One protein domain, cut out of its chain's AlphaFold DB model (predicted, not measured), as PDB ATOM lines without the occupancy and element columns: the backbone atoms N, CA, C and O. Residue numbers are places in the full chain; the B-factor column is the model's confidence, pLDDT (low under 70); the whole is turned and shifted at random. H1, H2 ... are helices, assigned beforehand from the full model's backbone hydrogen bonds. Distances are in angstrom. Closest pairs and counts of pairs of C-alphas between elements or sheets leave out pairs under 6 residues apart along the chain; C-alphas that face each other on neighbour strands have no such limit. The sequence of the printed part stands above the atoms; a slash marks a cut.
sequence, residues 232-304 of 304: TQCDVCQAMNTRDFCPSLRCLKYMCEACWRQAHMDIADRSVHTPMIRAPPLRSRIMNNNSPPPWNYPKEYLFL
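This is residues 232 to 304 of the 304 residues of an uncharacterized protein of Heligmosomoides polygyrus (UniProt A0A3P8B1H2). There is little regular structure here: a head of loops, residues 232 to 275, holds the short helix H1, and an extended stretch leads away from it to a loose, open tail loop that begins with H2. The 73 printed residues hold two named helices, H1 then H2, and no named strand. The class is all helix, though the named elements hold only 12 residues. The whole is loose, with a radius of gyration of the C-alphas of 15.7 A, and spans 42 by 28 by 18 A.

Find C-alpha 257 at (-45.106, 53.992, 25.169); from there H1, residues 257 to 263, runs 10.0 A. H2, residues 282 to 286, ends at C-alpha 286, (-36.209, 26.157, 25.871).

H1 and H2 are apart. Look at residues 232 to 233, paired antiparallel with residues 241 to 242. In H1 every O i to N i+4 pair is within hydrogen-bond range; in H2 0 of 1 is, beside 2 of 2 O i to N i+3 pairs.

The C-alphas of Asp 266 and Asn 289 are farthest apart, 43.5 A. The H1 to H2 link is long, 18 residues. Residues 265 to 271, 287 to 293 and 295 to 300 stand free. The printed part has no cut; residues 279 to 304 have pLDDT under 70.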
ATOM      1  N   THR A 232     -53.181  44.164  25.780       86.38
ATOM      2  CA  THR A 232     -54.485  44.796  26.000       86.38
ATOM      3  C   THR A 232     -54.473  46.237  25.506       86.38
ATOM      4  O   THR A 232     -53.411  46.816  25.285       86.38
ATOM      5  N   GLN A 233     -55.644  46.840  25.334       91.19
ATOM      6  CA  GLN A 233     -55.754  48.243  24.937       91.19
ATOM      7  C   GLN A 233     -55.209  49.171  26.027       91.19
ATOM      8  O   GLN A 233     -55.487  48.984  27.215       91.19
ATOM      9  N   CYS A 234     -54.467  50.196  25.605       93.88
ATOM     10  CA  CYS A 234     -53.971  51.268  26.462       93.88
ATOM     11  C   CYS A 234     -55.127  51.945  27.211       93.88
ATOM     12  O   CYS A 234     -56.052  52.458  26.585       93.88
ATOM     13  N   ASP A 235     -55.032  52.027  28.539       93.50
ATOM     14  CA  ASP A 235     -56.067  52.616  29.397       93.50
ATOM     15  C   ASP A 235     -56.243  54.126  29.189       93.50
ATOM     16  O   ASP A 235     -57.261  54.687  29.592       93.50
ATOM     17  N   VAL A 236     -55.258  54.791  28.576       95.00
ATOM     18  CA  VAL A 236     -55.247  56.246  28.378       95.00
ATOM     19  C   VAL A 236     -55.807  56.631  27.011       95.00
ATOM     20  O   VAL A 236     -56.777  57.374  26.945       95.00
ATOM     21  N   CYS A 237     -55.210  56.142  25.918       95.94
ATOM     22  CA  CYS A 237     -55.628  56.543  24.572       95.94
ATOM     23  C   CYS A 237     -56.672  55.617  23.943       95.94
ATOM     24  O   CYS A 237     -57.297  56.023  22.970       95.94
ATOM     25  N   GLN A 238     -56.815  54.377  24.430       94.62
ATOM     26  CA  GLN A 238     -57.680  53.323  23.869       94.62
ATOM     27  C   GLN A 238     -57.426  52.971  22.383       94.62
ATOM     28  O   GLN A 238     -58.089  52.096  21.839       94.62
ATOM     29  N   ALA A 239     -56.450  53.609  21.728       93.50
ATOM     30  CA  ALA A 239     -56.162  53.454  20.301       93.50
ATOM     31  C   ALA A 239     -55.058  52.428  20.009       93.50
ATOM     32  O   ALA A 239     -55.037  51.823  18.942       93.50
ATOM     33  N   MET A 240     -54.132  52.239  20.952       91.94
ATOM     34  CA  MET A 240     -52.984  51.343  20.802       91.94
ATOM     35  C   MET A 240     -53.081  50.193  21.796       91.94
ATOM     36  O   MET A 240     -53.439  50.403  22.958       91.94
ATOM     37  N   ASN A 241     -52.682  49.001  21.368       88.50
ATOM     38  CA  ASN A 241     -52.448  47.896  22.286       88.50
ATOM     39  C   ASN A 241     -51.076  48.033  22.955       88.50
ATOM     40  O   ASN A 241     -50.143  48.616  22.402       88.50
ATOM     41  N   THR A 242     -50.964  47.508  24.165       89.69
ATOM     42  CA  THR A 242     -49.761  47.558  24.987       89.69
ATOM     43  C   THR A 242     -49.656  46.314  25.865       89.69
ATOM     44  O   THR A 242     -50.635  45.604  26.099       89.69
ATOM     45  N   ARG A 243     -48.444  46.077  26.359       88.50
ATOM     46  CA  ARG A 243     -48.107  45.075  27.376       88.50
ATOM     47  C   ARG A 243     -47.576  45.708  28.666       88.50
ATOM     48  O   ARG A 243     -47.358  45.004  29.646       88.50
ATOM     49  N   ASP A 244     -47.353  47.022  28.644       89.94
ATOM     50  CA  ASP A 244     -46.653  47.744  29.698       89.94
ATOM     51  C   ASP A 244     -47.642  48.161  30.779       89.94
ATOM     52  O   ASP A 244     -48.530  48.994  30.555       89.94
ATOM     53  N   PHE A 245     -47.480  47.576  31.961       91.81
ATOM     54  CA  PHE A 245     -48.303  47.861  33.127       91.81
ATOM     55  C   PHE A 245     -47.504  48.617  34.184       91.81
ATOM     56  O   PHE A 245     -46.418  48.191  34.571       91.81
ATOM     57  N   CYS A 246     -48.040  49.726  34.693       92.56
ATOM     58  CA  CYS A 246     -47.427  50.425  35.822       92.56
ATOM     59  C   CYS A 246     -47.971  49.870  37.144       92.56
ATOM     60  O   CYS A 246     -49.163  50.045  37.398       92.56
ATOM     61  N   PRO A 247     -47.146  49.249  38.011       88.56
ATOM     62  CA  PRO A 247     -47.624  48.648  39.259       88.56
ATOM     63  C   PRO A 247     -47.866  49.653  40.386       88.56
ATOM     64  O   PRO A 247     -48.494  49.311  41.385       88.56
ATOM     65  N   SER A 248     -47.381  50.889  40.242       89.69
ATOM     66  CA  SER A 248     -47.610  51.948  41.223       89.69
ATOM     67  C   SER A 248     -49.106  52.205  41.376       89.69
ATOM     68  O   SER A 248     -49.787  52.470  40.385       89.69
ATOM     69  N   LEU A 249     -49.618  52.188  42.612       87.50
ATOM     70  CA  LEU A 249     -51.042  52.410  42.912       87.50
ATOM     71  C   LEU A 249     -51.576  53.741  42.357       87.50
ATOM     72  O   LEU A 249     -52.761  53.837  42.051       87.50
ATOM     73  N   ARG A 250     -50.709  54.752  42.186       87.44
ATOM     74  CA  ARG A 250     -51.070  56.045  41.573       87.44
ATOM     75  C   ARG A 250     -51.423  55.921  40.089       87.44
ATOM     76  O   ARG A 250     -52.211  56.714  39.584       87.44
ATOM     77  N   CYS A 251     -50.833  54.950  39.398       91.06
ATOM     78  CA  CYS A 251     -51.034  54.719  37.973       91.06
ATOM     79  C   CYS A 251     -51.938  53.507  37.745       91.06
ATOM     80  O   CYS A 251     -53.022  53.668  37.194       91.06
ATOM     81  N   LEU A 252     -51.480  52.324  38.173       92.19
ATOM     82  CA  LEU A 252     -52.143  51.019  38.113       92.19
ATOM     83  C   LEU A 252     -52.910  50.773  36.804       92.19
ATOM     84  O   LEU A 252     -54.099  50.448  36.810       92.19
ATOM     85  N   LYS A 253     -52.232  50.998  35.679       92.44
ATOM     86  CA  LYS A 253     -52.810  51.047  34.330       92.44
ATOM     87  C   LYS A 253     -51.859  50.460  33.301       92.44
ATOM     88  O   LYS A 253     -50.638  50.549  33.447       92.44
ATOM     89  N   TYR A 254     -52.450  49.950  32.230       92.94
ATOM     90  CA  TYR A 254     -51.771  49.645  30.984       92.94
ATOM     91  C   TYR A 254     -51.613  50.921  30.162       92.94
ATOM     92  O   TYR A 254     -52.591  51.619  29.891       92.94
ATOM     93  N   MET A 255     -50.395  51.240  29.740       94.62
ATOM     94  CA  MET A 255     -50.112  52.431  28.933       94.62
ATOM     95  C   MET A 255     -49.257  52.046  27.732       94.62
ATOM     96  O   MET A 255     -48.321  51.270  27.866       94.62
ATOM     97  N   CYS A 256     -49.574  52.559  26.543       93.94
ATOM     98  CA  CYS A 256     -48.628  52.495  25.431       93.94
ATOM     99  C   CYS A 256     -47.437  53.420  25.711       93.94
ATOM    100  O   CYS A 256     -47.526  54.318  26.552       93.94
ATOM    101  N   GLU A 257     -46.349  53.245  24.967       92.50
ATOM    102  CA  GLU A 257     -45.106  53.992  25.169       92.50
ATOM    103  C   GLU A 257     -45.312  55.520  25.215       92.50
ATOM    104  O   GLU A 257     -44.808  56.195  26.114       92.50
ATOM    105  N   ALA A 258     -46.113  56.074  24.296       94.56
ATOM    106  CA  ALA A 258     -46.401  57.509  24.257       94.56
ATOM    107  C   ALA A 258     -47.149  57.988  25.515       94.56
ATOM    108  O   ALA A 258     -46.743  58.960  26.154       94.56
ATOM    109  N   CYS A 259     -48.211  57.277  25.910       96.19
ATOM    110  CA  CYS A 259     -48.974  57.595  27.116       96.19
ATOM    111  C   CYS A 259     -48.139  57.411  28.389       96.19
ATOM    112  O   CYS A 259     -48.301  58.181  29.332       96.19
ATOM    113  N   TRP A 260     -47.229  56.434  28.410       93.94
ATOM    114  CA  TRP A 260     -46.320  56.209  29.527       93.94
ATOM    115  C   TRP A 260     -45.404  57.408  29.743       93.94
ATOM    116  O   TRP A 260     -45.352  57.939  30.851       93.94
ATOM    117  N   ARG A 261     -44.709  57.863  28.691       92.06
ATOM    118  CA  ARG A 261     -43.804  59.019  28.782       92.06
ATOM    119  C   ARG A 261     -44.539  60.263  29.272       92.06
ATOM    120  O   ARG A 261     -44.025  60.949  30.148       92.06
ATOM    121  N   GLN A 262     -45.749  60.506  28.763       92.81
ATOM    122  CA  GLN A 262     -46.552  61.658  29.167       92.81
ATOM    123  C   GLN A 262     -46.994  61.572  30.634       92.81
ATOM    124  O   GLN A 262     -46.860  62.541  31.374       92.81
ATOM    125  N   ALA A 263     -47.499  60.415  31.073       89.94
ATOM    126  CA  ALA A 263     -48.003  60.231  32.434       89.94
ATOM    127  C   ALA A 263     -46.899  60.257  33.506       89.94
ATOM    128  O   ALA A 263     -47.183  60.538  34.668       89.94
ATOM    129  N   HIS A 264     -45.652  59.964  33.125       91.06
ATOM    130  CA  HIS A 264     -44.509  59.867  34.040       91.06
ATOM    131  C   HIS A 264     -43.459  60.968  33.831       91.06
ATOM    132  O   HIS A 264     -42.354  60.874  34.372       91.06
ATOM    133  N   MET A 265     -43.778  62.007  33.050       87.12
ATOM    134  CA  MET A 265     -42.846  63.090  32.726       87.12
ATOM    135  C   MET A 265     -42.352  63.804  33.993       87.12
ATOM    136  O   MET A 265     -41.140  63.903  34.194       87.12
ATOM    137  N   ASP A 266     -43.284  64.169  34.879       83.81
ATOM    138  CA  ASP A 266     -43.040  64.997  36.071       83.81
ATOM    139  C   ASP A 266     -42.868  64.186  37.368       83.81
ATOM    140  O   ASP A 266     -42.871  64.731  38.473       83.81
ATOM    141  N   ILE A 267     -42.741  62.860  37.268       84.69
ATOM    142  CA  ILE A 267     -42.557  62.008  38.446       84.69
ATOM    143  C   ILE A 267     -41.091  62.049  38.877       84.69
ATOM    144  O   ILE A 267     -40.210  61.601  38.142       84.69
ATOM    145  N   ALA A 268     -40.854  62.564  40.087       77.69
ATOM    146  CA  ALA A 268     -39.520  62.728  40.662       77.69
ATOM    147  C   ALA A 268     -38.786  61.393  40.875       77.69
ATOM    148  O   ALA A 268     -37.605  61.287  40.559       77.69
ATOM    149  N   ASP A 269     -39.490  60.367  41.366       81.31
ATOM    150  CA  ASP A 269     -38.945  59.020  41.544       81.31
ATOM    151  C   ASP A 269     -39.534  58.054  40.509       81.31
ATOM    152  O   ASP A 269     -40.614  57.487  40.679       81.31
ATOM    153  N   ARG A 270     -38.809  57.867  39.405       78.12
ATOM    154  CA  ARG A 270     -39.202  56.938  38.338       78.12
ATOM    155  C   ARG A 270     -38.928  55.473  38.687       78.12
ATOM    156  O   ARG A 270     -39.439  54.606  37.986       78.12
ATOM    157  N   SER A 271     -38.174  55.173  39.751       77.12
ATOM    158  CA  SER A 271     -37.775  53.795  40.084       77.12
ATOM    159  C   SER A 271     -38.984  52.904  40.407       77.12
ATOM    160  O   SER A 271     -39.060  51.764  39.948       77.12
ATOM    161  N   VAL A 272     -39.994  53.455  41.091       79.75
ATOM    162  CA  VAL A 272     -41.254  52.765  41.437       79.75
ATOM    163  C   VAL A 272     -42.282  52.752  40.297       79.75
ATOM    164  O   VAL A 272     -43.360  52.170  40.422       79.75
ATOM    165  N   HIS A 273     -41.944  53.367  39.164       86.56
ATOM    166  CA  HIS A 273     -42.740  53.403  37.943       86.56
ATOM    167  C   HIS A 273     -41.966  52.729  36.808       86.56
ATOM    168  O   HIS A 273     -41.685  53.340  35.779       86.56
ATOM    169  N   THR A 274     -41.610  51.460  37.006       86.19
ATOM    170  CA  THR A 274     -41.004  50.620  35.966       86.19
ATOM    171  C   THR A 274     -42.090  49.749  35.324       86.19
ATOM    172  O   THR A 274     -42.880  49.154  36.065       86.19
ATOM    173  N   PRO A 275     -42.170  49.660  33.979       87.19
ATOM    174  CA  PRO A 275     -43.110  48.766  33.312       87.19
ATOM    175  C   PRO A 275     -42.937  47.318  33.773       87.19
ATOM    176  O   PRO A 275     -41.850  46.748  33.686       87.19
ATOM    177  N   MET A 276     -44.023  46.713  34.238       88.12
ATOM    178  CA  MET A 276     -44.107  45.277  34.459       88.12
ATOM    179  C   MET A 276     -44.730  44.610  33.237       88.12
ATOM    180  O   MET A 276     -45.749  45.070  32.720       88.12
ATOM    181  N   ILE A 277     -44.130  43.502  32.808       82.00
ATOM    182  CA  ILE A 277     -44.577  42.700  31.669       82.00
ATOM    183  C   ILE A 277     -44.650  41.246  32.129       82.00
ATOM    184  O   ILE A 277     -43.785  40.771  32.868       82.00
ATOM    185  N   ARG A 278     -45.679  40.518  31.688       73.31
ATOM    186  CA  ARG A 278     -45.770  39.084  31.960       73.31
ATOM    187  C   ARG A 278     -44.681  38.321  31.207       73.31
ATOM    188  O   ARG A 278     -44.513  38.517  30.005       73.31
ATOM    189  N   ALA A 279     -43.998  37.405  31.887       64.44
ATOM    190  CA  ALA A 279     -43.026  36.539  31.239       64.44
ATOM    191  C   ALA A 279     -43.682  35.639  30.156       64.44
ATOM    192  O   ALA A 279     -44.838  35.209  30.300       64.44
ATOM    193  N   PRO A 280     -42.958  35.337  29.062       56.50
ATOM    194  CA  PRO A 280     -43.362  34.290  28.128       56.50
ATOM    195  C   PRO A 280     -43.449  32.926  28.840       56.50
ATOM    196  O   PRO A 280     -42.753  32.722  29.841       56.50
ATOM    197  N   PRO A 281     -44.266  31.973  28.348       52.91
ATOM    198  CA  PRO A 281     -44.342  30.645  28.946       52.91
ATOM    199  C   PRO A 281     -42.979  29.947  28.829       52.91
ATOM    200  O   PRO A 281     -42.254  30.147  27.859       52.91
ATOM    201  N   LEU A 282     -42.627  29.082  29.784       45.84
ATOM    202  CA  LEU A 282     -41.308  28.427  29.837       45.84
ATOM    203  C   LEU A 282     -40.906  27.698  28.536       45.84
ATOM    204  O   LEU A 282     -39.716  27.595  28.244       45.84
ATOM    205  N   ARG A 283     -41.871  27.260  27.716       44.75
ATOM    206  CA  ARG A 283     -41.622  26.590  26.429       44.75
ATOM    207  C   ARG A 283     -40.865  27.465  25.423       44.75
ATOM    208  O   ARG A 283     -39.989  26.949  24.735       44.75
ATOM    209  N   SER A 284     -41.116  28.776  25.382       40.25
ATOM    210  CA  SER A 284     -40.408  29.678  24.460       40.25
ATOM    211  C   SER A 284     -38.983  30.021  24.911       40.25
ATOM    212  O   SER A 284     -38.186  30.489  24.103       40.25
ATOM    213  N   ARG A 285     -38.601  29.708  26.162       40.03
ATOM    214  CA  ARG A 285     -37.208  29.822  26.643       40.03
ATOM    215  C   ARG A 285     -36.338  28.609  26.288       40.03
ATOM    216  O   ARG A 285     -35.130  28.762  26.139       40.03
ATOM    217  N   ILE A 286     -36.932  27.421  26.128       41.62
ATOM    218  CA  ILE A 286     -36.209  26.157  25.871       41.62
ATOM    219  C   ILE A 286     -35.647  26.088  24.439       41.62
ATOM    220  O   ILE A 286     -34.694  25.358  24.188       41.62
ATOM    221  N   MET A 287     -36.145  26.904  23.503       38.41
ATOM    222  CA  MET A 287     -35.615  26.947  22.131       38.41
ATOM    223  C   MET A 287     -34.239  27.626  21.993       38.41
ATOM    224  O   MET A 287     -33.697  27.668  20.891       38.41
ATOM    225  N   ASN A 288     -33.643  28.126  23.082       38.28
ATOM    226  CA  ASN A 288     -32.288  28.674  23.067       38.28
ATOM    227  C   ASN A 288     -31.304  27.654  23.669       38.28
ATOM    228  O   ASN A 288     -31.141  27.570  24.890       38.28
ATOM    229  N   ASN A 289     -30.646  26.888  22.793       36.16
ATOM    230  CA  ASN A 289     -29.820  25.699  23.076       36.16
ATOM    231  C   ASN A 289     -28.562  25.910  23.956       36.16
ATOM    232  O   ASN A 289     -27.744  25.005  24.060       36.16
ATOM    233  N   ASN A 290     -28.404  27.065  24.612       40.09
ATOM    234  CA  ASN A 290     -27.269  27.386  25.490       40.09
ATOM    235  C   ASN A 290     -27.688  27.806  26.915       40.09
ATOM    236  O   ASN A 290     -26.912  28.443  27.626       40.09
ATOM    237  N   SER A 291     -28.907  27.482  27.350       39.12
ATOM    238  CA  SER A 291     -29.419  27.912  28.659       39.12
ATOM    239  C   SER A 291     -29.287  26.790  29.706       39.12
ATOM    240  O   SER A 291     -29.686  25.660  29.414       39.12
ATOM    241  N   PRO A 292     -28.761  27.051  30.923       31.06
ATOM    242  CA  PRO A 292     -28.663  26.036  31.973       31.06
ATOM    243  C   PRO A 292     -30.054  25.545  32.422       31.06
ATOM    244  O   PRO A 292     -31.051  26.257  32.232       31.06
ATOM    245  N   PRO A 293     -30.140  24.339  33.023       35.41
ATOM    246  CA  PRO A 293     -31.403  23.722  33.411       35.41
ATOM    247  C   PRO A 293     -32.225  24.608  34.369       35.41
ATOM    248  O   PRO A 293     -31.659  25.375  35.153       35.41
ATOM    249  N   PRO A 294     -33.567  24.488  34.340       37.94
ATOM    250  CA  PRO A 294     -34.511  25.433  34.952       37.94
ATOM    251  C   PRO A 294     -34.393  25.599  36.476       37.94
ATOM    252  O   PRO A 294     -34.941  26.551  37.027       37.94
ATOM    253  N   TRP A 295     -33.653  24.724  37.157       43.03
ATOM    254  CA  TRP A 295     -33.432  24.761  38.605       43.03
ATOM    255  C   TRP A 295     -32.335  25.745  39.052       43.03
ATOM    256  O   TRP A 295     -32.196  25.974  40.249       43.03
ATOM    257  N   ASN A 296     -31.588  26.351  38.117       30.53
ATOM    258  CA  ASN A 296     -30.458  27.247  38.412       30.53
ATOM    259  C   ASN A 296     -30.749  28.753  38.251       30.53
ATOM    260  O   ASN A 296     -29.822  29.561  38.317       30.53
ATOM    261  N   TYR A 297     -32.004  29.164  38.045       35.19
ATOM    262  CA  TYR A 297     -32.336  30.588  37.909       35.19
ATOM    263  C   TYR A 297     -32.656  31.250  39.260       35.19
ATOM    264  O   TYR A 297     -33.297  30.626  40.112       35.19
ATOM    265  N   PRO A 298     -32.269  32.527  39.461       26.16
ATOM    266  CA  PRO A 298     -32.661  33.299  40.637       26.16
ATOM    267  C   PRO A 298     -34.186  33.304  40.813       26.16
ATOM    268  O   PRO A 298     -34.932  33.414  39.835       26.16
ATOM    269  N   LYS A 299     -34.649  33.228  42.069       33.31
ATOM    270  CA  LYS A 299     -36.070  33.115  42.481       33.31
ATOM    271  C   LYS A 299     -37.003  34.201  41.913       33.31
ATOM    272  O   LYS A 299     -38.219  34.058  41.978       33.31
ATOM    273  N   GLU A 300     -36.442  35.253  41.338       33.62
ATOM    274  CA  GLU A 300     -37.116  36.425  40.777       33.62
ATOM    275  C   GLU A 300     -37.748  36.155  39.395       33.62
ATOM    276  O   GLU A 300     -38.634  36.888  38.966       33.62
ATOM    277  N   TYR A 301     -37.355  35.070  38.714       32.72
ATOM    278  CA  TYR A 301     -37.776  34.758  37.337       32.72
ATOM    279  C   TYR A 301     -38.774  33.599  37.199       32.72
ATOM    280  O   TYR A 301     -39.079  33.194  36.072       32.72
ATOM    281  N   LEU A 302     -39.265  33.049  38.314       33.38
ATOM    282  CA  LEU A 302     -40.046  31.802  38.339       33.38
ATOM    283  C   LEU A 302     -41.552  31.976  38.593       33.38
ATOM    284  O   LEU A 302     -42.275  30.981  38.622       33.38
ATOM    285  N   PHE A 303     -42.052  33.203  38.735       34.31
ATOM    286  CA  PHE A 303     -43.453  33.428  39.106       34.31
ATOM    287  C   PHE A 303     -44.114  34.562  38.316       34.31
ATOM    288  O   PHE A 303     -44.441  35.580  38.914       34.31
ATOM    289  N   LEU A 304     -44.321  34.374  37.003       35.59
ATOM    290  CA  LEU A 304     -45.326  35.058  36.159       35.59
ATOM    291  C   LEU A 304     -45.674  34.213  34.916       35.59
ATOM    292  O   LEU A 304     -44.734  33.602  34.365       35.59
TER     293      LEU A 304